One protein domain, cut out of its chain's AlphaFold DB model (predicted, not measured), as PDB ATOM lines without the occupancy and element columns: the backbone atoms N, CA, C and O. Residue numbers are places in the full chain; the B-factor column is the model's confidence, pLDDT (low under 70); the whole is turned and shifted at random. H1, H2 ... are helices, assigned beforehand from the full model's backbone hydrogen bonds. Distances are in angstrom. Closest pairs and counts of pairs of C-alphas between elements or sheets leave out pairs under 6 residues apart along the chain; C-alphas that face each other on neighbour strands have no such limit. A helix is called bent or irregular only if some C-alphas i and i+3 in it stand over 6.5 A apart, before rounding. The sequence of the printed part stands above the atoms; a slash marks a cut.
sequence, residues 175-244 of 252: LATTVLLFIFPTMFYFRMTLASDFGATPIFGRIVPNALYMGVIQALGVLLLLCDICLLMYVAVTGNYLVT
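This is residues 175 to 244 of the 252 residues of the protein "Hypothetical protein" of Spumella elongata (UniProt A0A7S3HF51). Two helices make a long helical hairpin: H1 runs one way, a wide loop of residues 196 to 209 turns the chain round, and the longer H2 folds back beside H1. H2 makes the long axis, and its last part, residues 233 to 244, sticks out past H1 and stands free. The printed part has 70 residues, with two named helices, H1 then H2, and no named strand; the class is all helix. The whole is an extended rod, with a radius of gyration of the C-alphas of 17.8 A and spans of 60 by 24 by 14 A.

H1, residues 175 to 195, and H2, residues 210 to 244, form a helical hairpin. They touch, with 13 pairs of C-alphas within 8 A, and the closest C-alphas are those of Phe 182 and Gly 221, 5.2 A apart. H2 touches H1 with residues 214 to 228 alone. Their lines stand at a shallow tilt of 27 degrees and they run opposite ways, with their centres 17.4 A apart. In H2 every O i to N i+4 pair is within hydrogen-bond range; in H1 15 of 17 are.

H1 begins at C-alpha 175, at (-34.979, 15.715, 93.269), and measures 28.8 A to C-alpha 195, at (-42.874, 42.161, 85.033). It is neither bent nor irregular, but only just: C-alphas 181 and 184 are 6.4 A apart. H2 measures 51.9 A from C-alpha 210 to C-alpha 244, at (-16.003, -4.778, 93.308).

The C-alphas farthest apart are those of Ala 200 and Thr 244, 60.2 A. Without residues 233 to 244 the body spans 42 by 24 by 12 A. The link from H1 to H2, 14 residues, is long, and the printed part has no cut. The mean pLDDT of the printed part is 71.8; residues 193 to 208, residue 210 and residues 239 to 244 are under 70.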
ATOM      1  N   LEU A 175     -35.458  14.789  94.291       77.06
ATOM      2  CA  LEU A 175     -34.979  15.715  93.269       77.06
ATOM      3  C   LEU A 175     -36.139  16.381  92.514       77.06
ATOM      4  O   LEU A 175     -36.186  17.607  92.411       77.06
ATOM      5  N   ALA A 176     -37.136  15.607  92.073       82.44
ATOM      6  CA  ALA A 176     -38.331  16.134  91.413       82.44
ATOM      7  C   ALA A 176     -39.128  17.078  92.325       82.44
ATOM      8  O   ALA A 176     -39.534  18.159  91.897       82.44
ATOM      9  N   THR A 177     -39.309  16.707  93.594       78.25
ATOM     10  CA  THR A 177     -40.002  17.539  94.588       78.25
ATOM     11  C   THR A 177     -39.234  18.834  94.846       78.25
ATOM     12  O   THR A 177     -39.837  19.901  94.919       78.25
ATOM     13  N   THR A 178     -37.903  18.777  94.902       77.94
ATOM     14  CA  THR A 178     -37.054  19.954  95.127       77.94
ATOM     15  C   THR A 178     -37.129  20.919  93.939       77.94
ATOM     16  O   THR A 178     -37.288  22.129  94.113       77.94
ATOM     17  N   VAL A 179     -37.113  20.393  92.712       80.06
ATOM     18  CA  VAL A 179     -37.295  21.190  91.489       80.06
ATOM     19  C   VAL A 179     -38.695  21.820  91.444       80.06
ATOM     20  O   VAL A 179     -38.826  23.019  91.186       80.06
ATOM     21  N   LEU A 180     -39.743  21.043  91.723       82.12
ATOM     22  CA  LEU A 180     -41.134  21.502  91.666       82.12
ATOM     23  C   LEU A 180     -41.501  22.494  92.771       82.12
ATOM     24  O   LEU A 180     -42.278  23.408  92.507       82.12
ATOM     25  N   LEU A 181     -40.965  22.339  93.983       79.50
ATOM     26  CA  LEU A 181     -41.309  23.199  95.119       79.50
ATOM     27  C   LEU A 181     -40.397  24.416  95.265       79.50
ATOM     28  O   LEU A 181     -40.855  25.447  95.752       79.50
ATOM     29  N   PHE A 182     -39.134  24.334  94.845       77.19
ATOM     30  CA  PHE A 182     -38.195  25.444  95.011       77.19
ATOM     31  C   PHE A 182     -37.839  26.113  93.684       77.19
ATOM     32  O   PHE A 182     -37.951  27.332  93.565       77.19
ATOM     33  N   ILE A 183     -37.453  25.354  92.656       77.56
ATOM     34  CA  ILE A 183     -36.963  25.948  91.399       77.56
ATOM     35  C   ILE A 183     -38.101  26.564  90.587       77.56
ATOM     36  O   ILE A 183     -37.997  27.711  90.155       77.56
ATOM     37  N   PHE A 184     -39.200  25.840  90.380       82.25
ATOM     38  CA  PHE A 184     -40.314  26.369  89.594       82.25
ATOM     39  C   PHE A 184     -40.962  27.608  90.227       82.25
ATOM     40  O   PHE A 184     -41.072  28.618  89.529       82.25
ATOM     41  N   PRO A 185     -41.335  27.610  91.521       76.56
ATOM     42  CA  PRO A 185     -41.921  28.786  92.152       76.56
ATOM     43  C   PRO A 185     -40.982  29.990  92.128       76.56
ATOM     44  O   PRO A 185     -41.445  31.092  91.857       76.56
ATOM     45  N   THR A 186     -39.670  29.795  92.315       73.81
ATOM     46  CA  THR A 186     -38.691  30.894  92.222       73.81
ATOM     47  C   THR A 186     -38.549  31.425  90.795       73.81
ATOM     48  O   THR A 186     -38.593  32.637  90.609       73.81
ATOM     49  N   MET A 187     -38.468  30.566  89.773       75.81
ATOM     50  CA  MET A 187     -38.460  30.972  88.356       75.81
ATOM     51  C   MET A 187     -39.719  31.759  87.968       75.81
ATOM     52  O   MET A 187     -39.627  32.824  87.352       75.81
ATOM     53  N   PHE A 188     -40.898  31.251  88.343       80.44
ATOM     54  CA  PHE A 188     -42.170  31.936  88.115       80.44
ATOM     55  C   PHE A 188     -42.214  33.273  88.849       80.44
ATOM     56  O   PHE A 188     -42.608  34.281  88.264       80.44
ATOM     57  N   TYR A 189     -41.751  33.300  90.095       73.56
ATOM     58  CA  TYR A 189     -41.712  34.513  90.889       73.56
ATOM     59  C   TYR A 189     -40.747  35.552  90.313       73.56
ATOM     60  O   TYR A 189     -41.138  36.706  90.181       73.56
ATOM     61  N   PHE A 190     -39.536  35.179  89.883       71.75
ATOM     62  CA  PHE A 190     -38.615  36.104  89.210       71.75
ATOM     63  C   PHE A 190     -39.219  36.673  87.934       71.75
ATOM     64  O   PHE A 190     -39.142  37.879  87.711       71.75
ATOM     65  N   ARG A 191     -39.866  35.837  87.116       76.81
ATOM     66  CA  ARG A 191     -40.523  36.321  85.896       76.81
ATOM     67  C   ARG A 191     -41.679  37.272  86.186       76.81
ATOM     68  O   ARG A 191     -41.808  38.271  85.488       76.81
ATOM     69  N   MET A 192     -42.477  37.009  87.220       72.50
ATOM     70  CA  MET A 192     -43.553  37.922  87.625       72.50
ATOM     71  C   MET A 192     -43.028  39.191  88.313       72.50
ATOM     72  O   MET A 192     -43.605  40.257  88.129       72.50
ATOM     73  N   THR A 193     -41.922  39.106  89.055       65.25
ATOM     74  CA  THR A 193     -41.295  40.243  89.755       65.25
ATOM     75  C   THR A 193     -40.550  41.165  88.791       65.25
ATOM     76  O   THR A 193     -40.528  42.369  88.996       65.25
ATOM     77  N   LEU A 194     -39.986  40.637  87.700       56.41
ATOM     78  CA  LEU A 194     -39.437  41.461  86.615       56.41
ATOM     79  C   LEU A 194     -40.537  42.183  85.822       56.41
ATOM     80  O   LEU A 194     -40.290  43.245  85.262       56.41
ATOM     81  N   ALA A 195     -41.737  41.599  85.759       58.16
ATOM     82  CA  ALA A 195     -42.874  42.161  85.033       58.16
ATOM     83  C   ALA A 195     -43.699  43.152  85.863       58.16
ATOM     84  O   ALA A 195     -44.462  43.933  85.297       58.16
ATOM     85  N   SER A 196     -43.575  43.116  87.188       51.00
ATOM     86  CA  SER A 196     -44.344  43.972  88.072       51.00
ATOM     87  C   SER A 196     -43.439  44.630  89.093       51.00
ATOM     88  O   SER A 196     -42.789  43.956  89.888       51.00
ATOM     89  N   ASP A 197     -43.463  45.958  89.095       57.22
ATOM     90  CA  ASP A 197     -42.763  46.872  89.998       57.22
ATOM     91  C   ASP A 197     -43.305  46.786  91.450       57.22
ATOM     92  O   ASP A 197     -43.569  47.774  92.135       57.22
ATOM     93  N   PHE A 198     -43.519  45.564  91.952       53.12
ATOM     94  CA  PHE A 198     -43.991  45.245  93.302       53.12
ATOM     95  C   PHE A 198     -42.893  45.394  94.368       53.12
ATOM     96  O   PHE A 198     -43.084  44.983  95.514       53.12
ATOM     97  N   GLY A 199     -41.764  46.035  94.049       51.94
ATOM     98  CA  GLY A 199     -40.736  46.375  95.036       51.94
ATOM     99  C   GLY A 199     -41.255  47.259  96.182       51.94
ATOM    100  O   GLY A 199     -40.664  47.274  97.260       51.94
ATOM    101  N   ALA A 200     -42.377  47.960  95.988       53.69
ATOM    102  CA  ALA A 200     -42.852  48.989  96.912       53.69
ATOM    103  C   ALA A 200     -43.850  48.526  97.994       53.69
ATOM    104  O   ALA A 200     -44.127  49.299  98.912       53.69
ATOM    105  N   THR A 201     -44.403  47.307  97.937       52.09
ATOM    106  CA  THR A 201     -45.412  46.851  98.919       52.09
ATOM    107  C   THR A 201     -44.896  45.689  99.778       52.09
ATOM    108  O   THR A 201     -44.953  44.530  99.367       52.09
ATOM    109  N   PRO A 202     -44.369  45.966 100.988       55.41
ATOM    110  CA  PRO A 202     -43.893  44.920 101.887       55.41
ATOM    111  C   PRO A 202     -45.067  44.104 102.449       55.41
ATOM    112  O   PRO A 202     -45.944  44.638 103.125       55.41
ATOM    113  N   ILE A 203     -45.057  42.793 102.190       60.47
ATOM    114  CA  ILE A 203     -46.098  41.838 102.614       60.47
ATOM    115  C   ILE A 203     -46.033  41.566 104.132       60.47
ATOM    116  O   ILE A 203     -47.062  41.351 104.765       60.47
ATOM    117  N   PHE A 204     -44.842  41.637 104.741       56.41
ATOM    118  CA  PHE A 204     -44.609  41.388 106.172       56.41
ATOM    119  C   PHE A 204     -43.977  42.595 106.873       56.41
ATOM    120  O   PHE A 204     -42.867  42.537 107.394       56.41
ATOM    121  N   GLY A 205     -44.699  43.717 106.893       55.78
ATOM    122  CA  GLY A 205     -44.263  44.918 107.605       55.78
ATOM    123  C   GLY A 205     -42.960  45.523 107.063       55.78
ATOM    124  O   GLY A 205     -42.232  44.949 106.262       55.78
ATOM    125  N   ARG A 206     -42.640  46.739 107.504       61.56
ATOM    126  CA  ARG A 206     -41.487  47.523 107.018       61.56
ATOM    127  C   ARG A 206     -40.099  46.919 107.295       61.56
ATOM    128  O   ARG A 206     -39.106  47.555 106.964       61.56
ATOM    129  N   ILE A 207     -40.010  45.759 107.944       66.44
ATOM    130  CA  ILE A 207     -38.765  45.285 108.563       66.44
ATOM    131  C   ILE A 207     -37.929  44.440 107.598       66.44
ATOM    132  O   ILE A 207     -36.705  44.512 107.659       66.44
ATOM    133  N   VAL A 208     -38.547  43.674 106.690       66.25
ATOM    134  CA  VAL A 208     -37.798  42.796 105.777       66.25
ATOM    135  C   VAL A 208     -38.244  43.011 104.329       66.25
ATOM    136  O   VAL A 208     -39.422  42.822 104.020       66.25
ATOM    137  N   PRO A 209     -37.331  43.399 103.418       70.00
ATOM    138  CA  PRO A 209     -37.658  43.533 102.006       70.00
ATOM    139  C   PRO A 209     -38.039  42.168 101.421       70.00
ATOM    140  O   PRO A 209     -37.362  41.168 101.655       70.00
ATOM    141  N   ASN A 210     -39.113  42.132 100.628       69.88
ATOM    142  CA  ASN A 210     -39.666  40.907 100.031       69.88
ATOM    143  C   ASN A 210     -38.614  40.114  99.224       69.88
ATOM    144  O   ASN A 210     -38.584  38.886  99.244       69.88
ATOM    145  N   ALA A 211     -37.676  40.833  98.597       70.44
ATOM    146  CA  ALA A 211     -36.541  40.255  97.882       70.44
ATOM    147  C   ALA A 211     -35.647  39.374  98.773       70.44
ATOM    148  O   ALA A 211     -35.160  38.340  98.324       70.44
ATOM    149  N   LEU A 212     -35.456  39.750 100.043       78.75
ATOM    150  CA  LEU A 212     -34.616  39.000 100.976       78.75
ATOM    151  C   LEU A 212     -35.300  37.700 101.398       78.75
ATOM    152  O   LEU A 212     -34.662  36.653 101.411       78.75
ATOM    153  N   TYR A 213     -36.609  37.738 101.661       77.62
ATOM    154  CA  TYR A 213     -37.387  36.538 101.982       77.62
ATOM    155  C   TYR A 213     -37.330  35.506 100.845       77.62
ATOM    156  O   TYR A 213     -37.058  34.327 101.073       77.62
ATOM    157  N   MET A 214     -37.502  35.968  99.608       71.56
ATOM    158  CA  MET A 214     -37.437  35.107  98.428       71.56
ATOM    159  C   MET A 214     -36.027  34.578  98.165       71.56
ATOM    160  O   MET A 214     -35.869  33.394  97.866       71.56
ATOM    161  N   GLY A 215     -35.002  35.409  98.366       79.00
ATOM    162  CA  GLY A 215     -33.608  34.977  98.295       79.00
ATOM    163  C   GLY A 215     -33.273  33.892  99.323       79.00
ATOM    164  O   GLY A 215     -32.595  32.925  98.987       79.00
ATOM    165  N   VAL A 216     -33.796  33.994 100.548       83.00
ATOM    166  CA  VAL A 216     -33.583  32.982 101.599       83.00
ATOM    167  C   VAL A 216     -34.258  31.657 101.248       83.00
ATOM    168  O   VAL A 216     -33.629  30.608 101.382       83.00
ATOM    169  N   ILE A 217     -35.500  31.680 100.755       79.94
ATOM    170  CA  ILE A 217     -36.196  30.457 100.318       79.94
ATOM    171  C   ILE A 217     -35.460  29.804  99.146       79.94
ATOM    172  O   ILE A 217     -35.299  28.583  99.121       79.94
ATOM    173  N   GLN A 218     -34.972  30.601  98.197       79.94
ATOM    174  CA  GLN A 218     -34.187  30.092  97.077       79.94
ATOM    175  C   GLN A 218     -32.850  29.500  97.541       79.94
ATOM    176  O   GLN A 218     -32.492  28.409  97.102       79.94
ATOM    177  N   ALA A 219     -32.134  30.172  98.446       83.56
ATOM    178  CA  ALA A 219     -30.885  29.668  99.013       83.56
ATOM    179  C   ALA A 219     -31.097  28.344  99.765       83.56
ATOM    180  O   ALA A 219     -30.314  27.413  99.587       83.56
ATOM    181  N   LEU A 220     -32.184  28.228 100.536       81.31
ATOM    182  CA  LEU A 220     -32.594  26.973 101.174       81.31
ATOM    183  C   LEU A 220     -32.891  25.876 100.144       81.31
ATOM    184  O   LEU A 220     -32.422  24.753 100.304       81.31
ATOM    185  N   GLY A 221     -33.614  26.200  99.070       77.38
ATOM    186  CA  GLY A 221     -33.895  25.257  97.986       77.38
ATOM    187  C   GLY A 221     -32.631  24.752  97.282       77.38
ATOM    188  O   GLY A 221     -32.489  23.554  97.051       77.38
ATOM    189  N   VAL A 222     -31.681  25.647  96.993       81.50
ATOM    190  CA  VAL A 222     -30.382  25.294  96.393       81.50
ATOM    191  C   VAL A 222     -29.540  24.448  97.351       81.50
ATOM    192  O   VAL A 222     -28.923  23.477  96.918       81.50
ATOM    193  N   LEU A 223     -29.536  24.774  98.648       82.25
ATOM    194  CA  LEU A 223     -28.820  24.002  99.666       82.25
ATOM    195  C   LEU A 223     -29.365  22.571  99.784       82.25
ATOM    196  O   LEU A 223     -28.582  21.624  99.838       82.25
ATOM    197  N   LEU A 224     -30.692  22.405  99.782       75.81
ATOM    198  CA  LEU A 224     -31.336  21.087  99.793       75.81
ATOM    199  C   LEU A 224     -31.005  20.286  98.530       75.81
ATOM    200  O   LEU A 224     -30.681  19.106  98.629       75.81
ATOM    201  N   LEU A 225     -31.004  20.931  97.363       79.62
ATOM    202  CA  LEU A 225     -30.631  20.292  96.102       79.62
ATOM    203  C   LEU A 225     -29.163  19.840  96.089       79.62
ATOM    204  O   LEU A 225     -28.865  18.732  95.653       79.62
ATOM    205  N   LEU A 226     -28.247  20.665  96.603       84.12
ATOM    206  CA  LEU A 226     -26.839  20.293  96.777       84.12
ATOM    207  C   LEU A 226     -26.686  19.095  97.716       84.12
ATOM    208  O   LEU A 226     -25.947  18.165  97.400       84.12
ATOM    209  N   CYS A 227     -27.407  19.095  98.839       78.62
ATOM    210  CA  CYS A 227     -27.420  17.972  99.770       78.62
ATOM    211  C   CYS A 227     -27.889  16.678  99.085       78.62
ATOM    212  O   CYS A 227     -27.264  15.634  99.272       78.62
ATOM    213  N   ASP A 228     -28.938  16.750  98.264       78.00
ATOM    214  CA  ASP A 228     -29.493  15.600  97.541       78.00
ATOM    215  C   ASP A 228     -28.503  15.049  96.498       78.00
ATOM    216  O   ASP A 228     -28.259  13.844  96.437       78.00
ATOM    217  N   ILE A 229     -27.825  15.929  95.746       80.12
ATOM    218  CA  ILE A 229     -26.755  15.542  94.808       80.12
ATOM    219  C   ILE A 229     -25.587  14.880  95.546       80.12
ATOM    220  O   ILE A 229     -25.083  13.852  95.092       80.12
ATOM    221  N   CYS A 230     -25.147  15.442  96.677       80.56
ATOM    222  CA  CYS A 230     -24.078  14.857  97.488       80.56
ATOM    223  C   CYS A 230     -24.453  13.461  97.999       80.56
ATOM    224  O   CYS A 230     -23.612  12.562  97.984       80.56
ATOM    225  N   LEU A 231     -25.707  13.265  98.411       72.88
ATOM    226  CA  LEU A 231     -26.220  11.974  98.867       72.88
ATOM    227  C   LEU A 231     -26.243  10.960  97.713       72.88
ATOM    228  O   LEU A 231     -25.767   9.835  97.872       72.88
ATOM    229  N   LEU A 232     -26.683  11.377  96.526       77.94
ATOM    230  CA  LEU A 232     -26.688  10.546  95.319       77.94
ATOM    231  C   LEU A 232     -25.262  10.149  94.899       77.94
ATOM    232  O   LEU A 232     -24.997   8.983  94.612       77.94
ATOM    233  N   MET A 233     -24.317  11.092  94.956       79.88
ATOM    234  CA  MET A 233     -22.886  10.841  94.748       79.88
ATOM    235  C   MET A 233     -22.314   9.855  95.771       79.88
ATOM    236  O   MET A 233     -21.610   8.920  95.390       79.88
ATOM    237  N   TYR A 234     -22.632  10.026  97.056       80.44
ATOM    238  CA  TYR A 234     -22.188   9.127  98.123       80.44
ATOM    239  C   TYR A 234     -22.696   7.696  97.912       80.44
ATOM    240  O   TYR A 234     -21.930   6.737  98.030       80.44
ATOM    241  N   VAL A 235     -23.969   7.548  97.546       76.38
ATOM    242  CA  VAL A 235     -24.580   6.249  97.241       76.38
ATOM    243  C   VAL A 235     -23.939   5.620  96.007       76.38
ATOM    244  O   VAL A 235     -23.582   4.446  96.052       76.38
ATOM    245  N   ALA A 236     -23.740   6.385  94.930       76.44
ATOM    246  CA  ALA A 236     -23.110   5.888  93.708       76.44
ATOM    247  C   ALA A 236     -21.681   5.385  93.966       76.44
ATOM    248  O   ALA A 236     -21.290   4.321  93.487       76.44
ATOM    249  N   VAL A 237     -20.911   6.122  94.770       81.00
ATOM    250  CA  VAL A 237     -19.551   5.735  95.161       81.00
ATOM    251  C   VAL A 237     -19.574   4.484  96.041       81.00
ATOM    252  O   VAL A 237     -18.857   3.530  95.752       81.00
ATOM    253  N   THR A 238     -20.426   4.444  97.067       77.88
ATOM    254  CA  THR A 238     -20.524   3.304  97.995       77.88
ATOM    255  C   THR A 238     -21.018   2.031  97.296       77.88
ATOM    256  O   THR A 238     -20.498   0.946  97.557       77.88
ATOM    257  N   GLY A 239     -21.958   2.151  96.354       67.75
ATOM    258  CA  GLY A 239     -22.448   1.031  95.547       67.75
ATOM    259  C   GLY A 239     -21.360   0.393  94.677       67.75
ATOM    260  O   GLY A 239     -21.291  -0.832  94.581       67.75
ATOM    261  N   ASN A 240     -20.448   1.191  94.114       64.50
ATOM    262  CA  ASN A 240     -19.333   0.677  93.310       64.50
ATOM    263  C   ASN A 240     -18.310  -0.128  94.136       64.50
ATOM    264  O   ASN A 240     -17.710  -1.076  93.620       64.50
ATOM    265  N   TYR A 241     -18.130   0.206  95.420       61.25
ATOM    266  CA  TYR A 241     -17.248  -0.557  96.311       61.25
ATOM    267  C   TYR A 241     -17.818  -1.936  96.662       61.25
ATOM    268  O   TYR A 241     -17.058  -2.897  96.761       61.25
ATOM    269  N   LEU A 242     -19.143  -2.060  96.779       56.06
ATOM    270  CA  LEU A 242     -19.817  -3.336  97.037       56.06
ATOM    271  C   LEU A 242     -19.701  -4.305  95.851       56.06
ATOM    272  O   LEU A 242     -19.307  -5.452  96.038       56.06
ATOM    273  N   VAL A 243     -19.932  -3.831  94.621       58.31
ATOM    274  CA  VAL A 243     -19.849  -4.674  93.409       58.31
ATOM    275  C   VAL A 243     -18.424  -5.180  93.148       58.31
ATOM    276  O   VAL A 243     -18.231  -6.295  92.665       58.31
ATOM    277  N   THR A 244     -17.410  -4.386  93.494       56.94
ATOM    278  CA  THR A 244     -16.003  -4.778  93.308       56.94
ATOM    279  C   THR A 244     -15.561  -5.847  94.315       56.94
ATOM    280  O   THR A 244     -14.687  -6.655  94.002       56.94
TER     281      THR A 244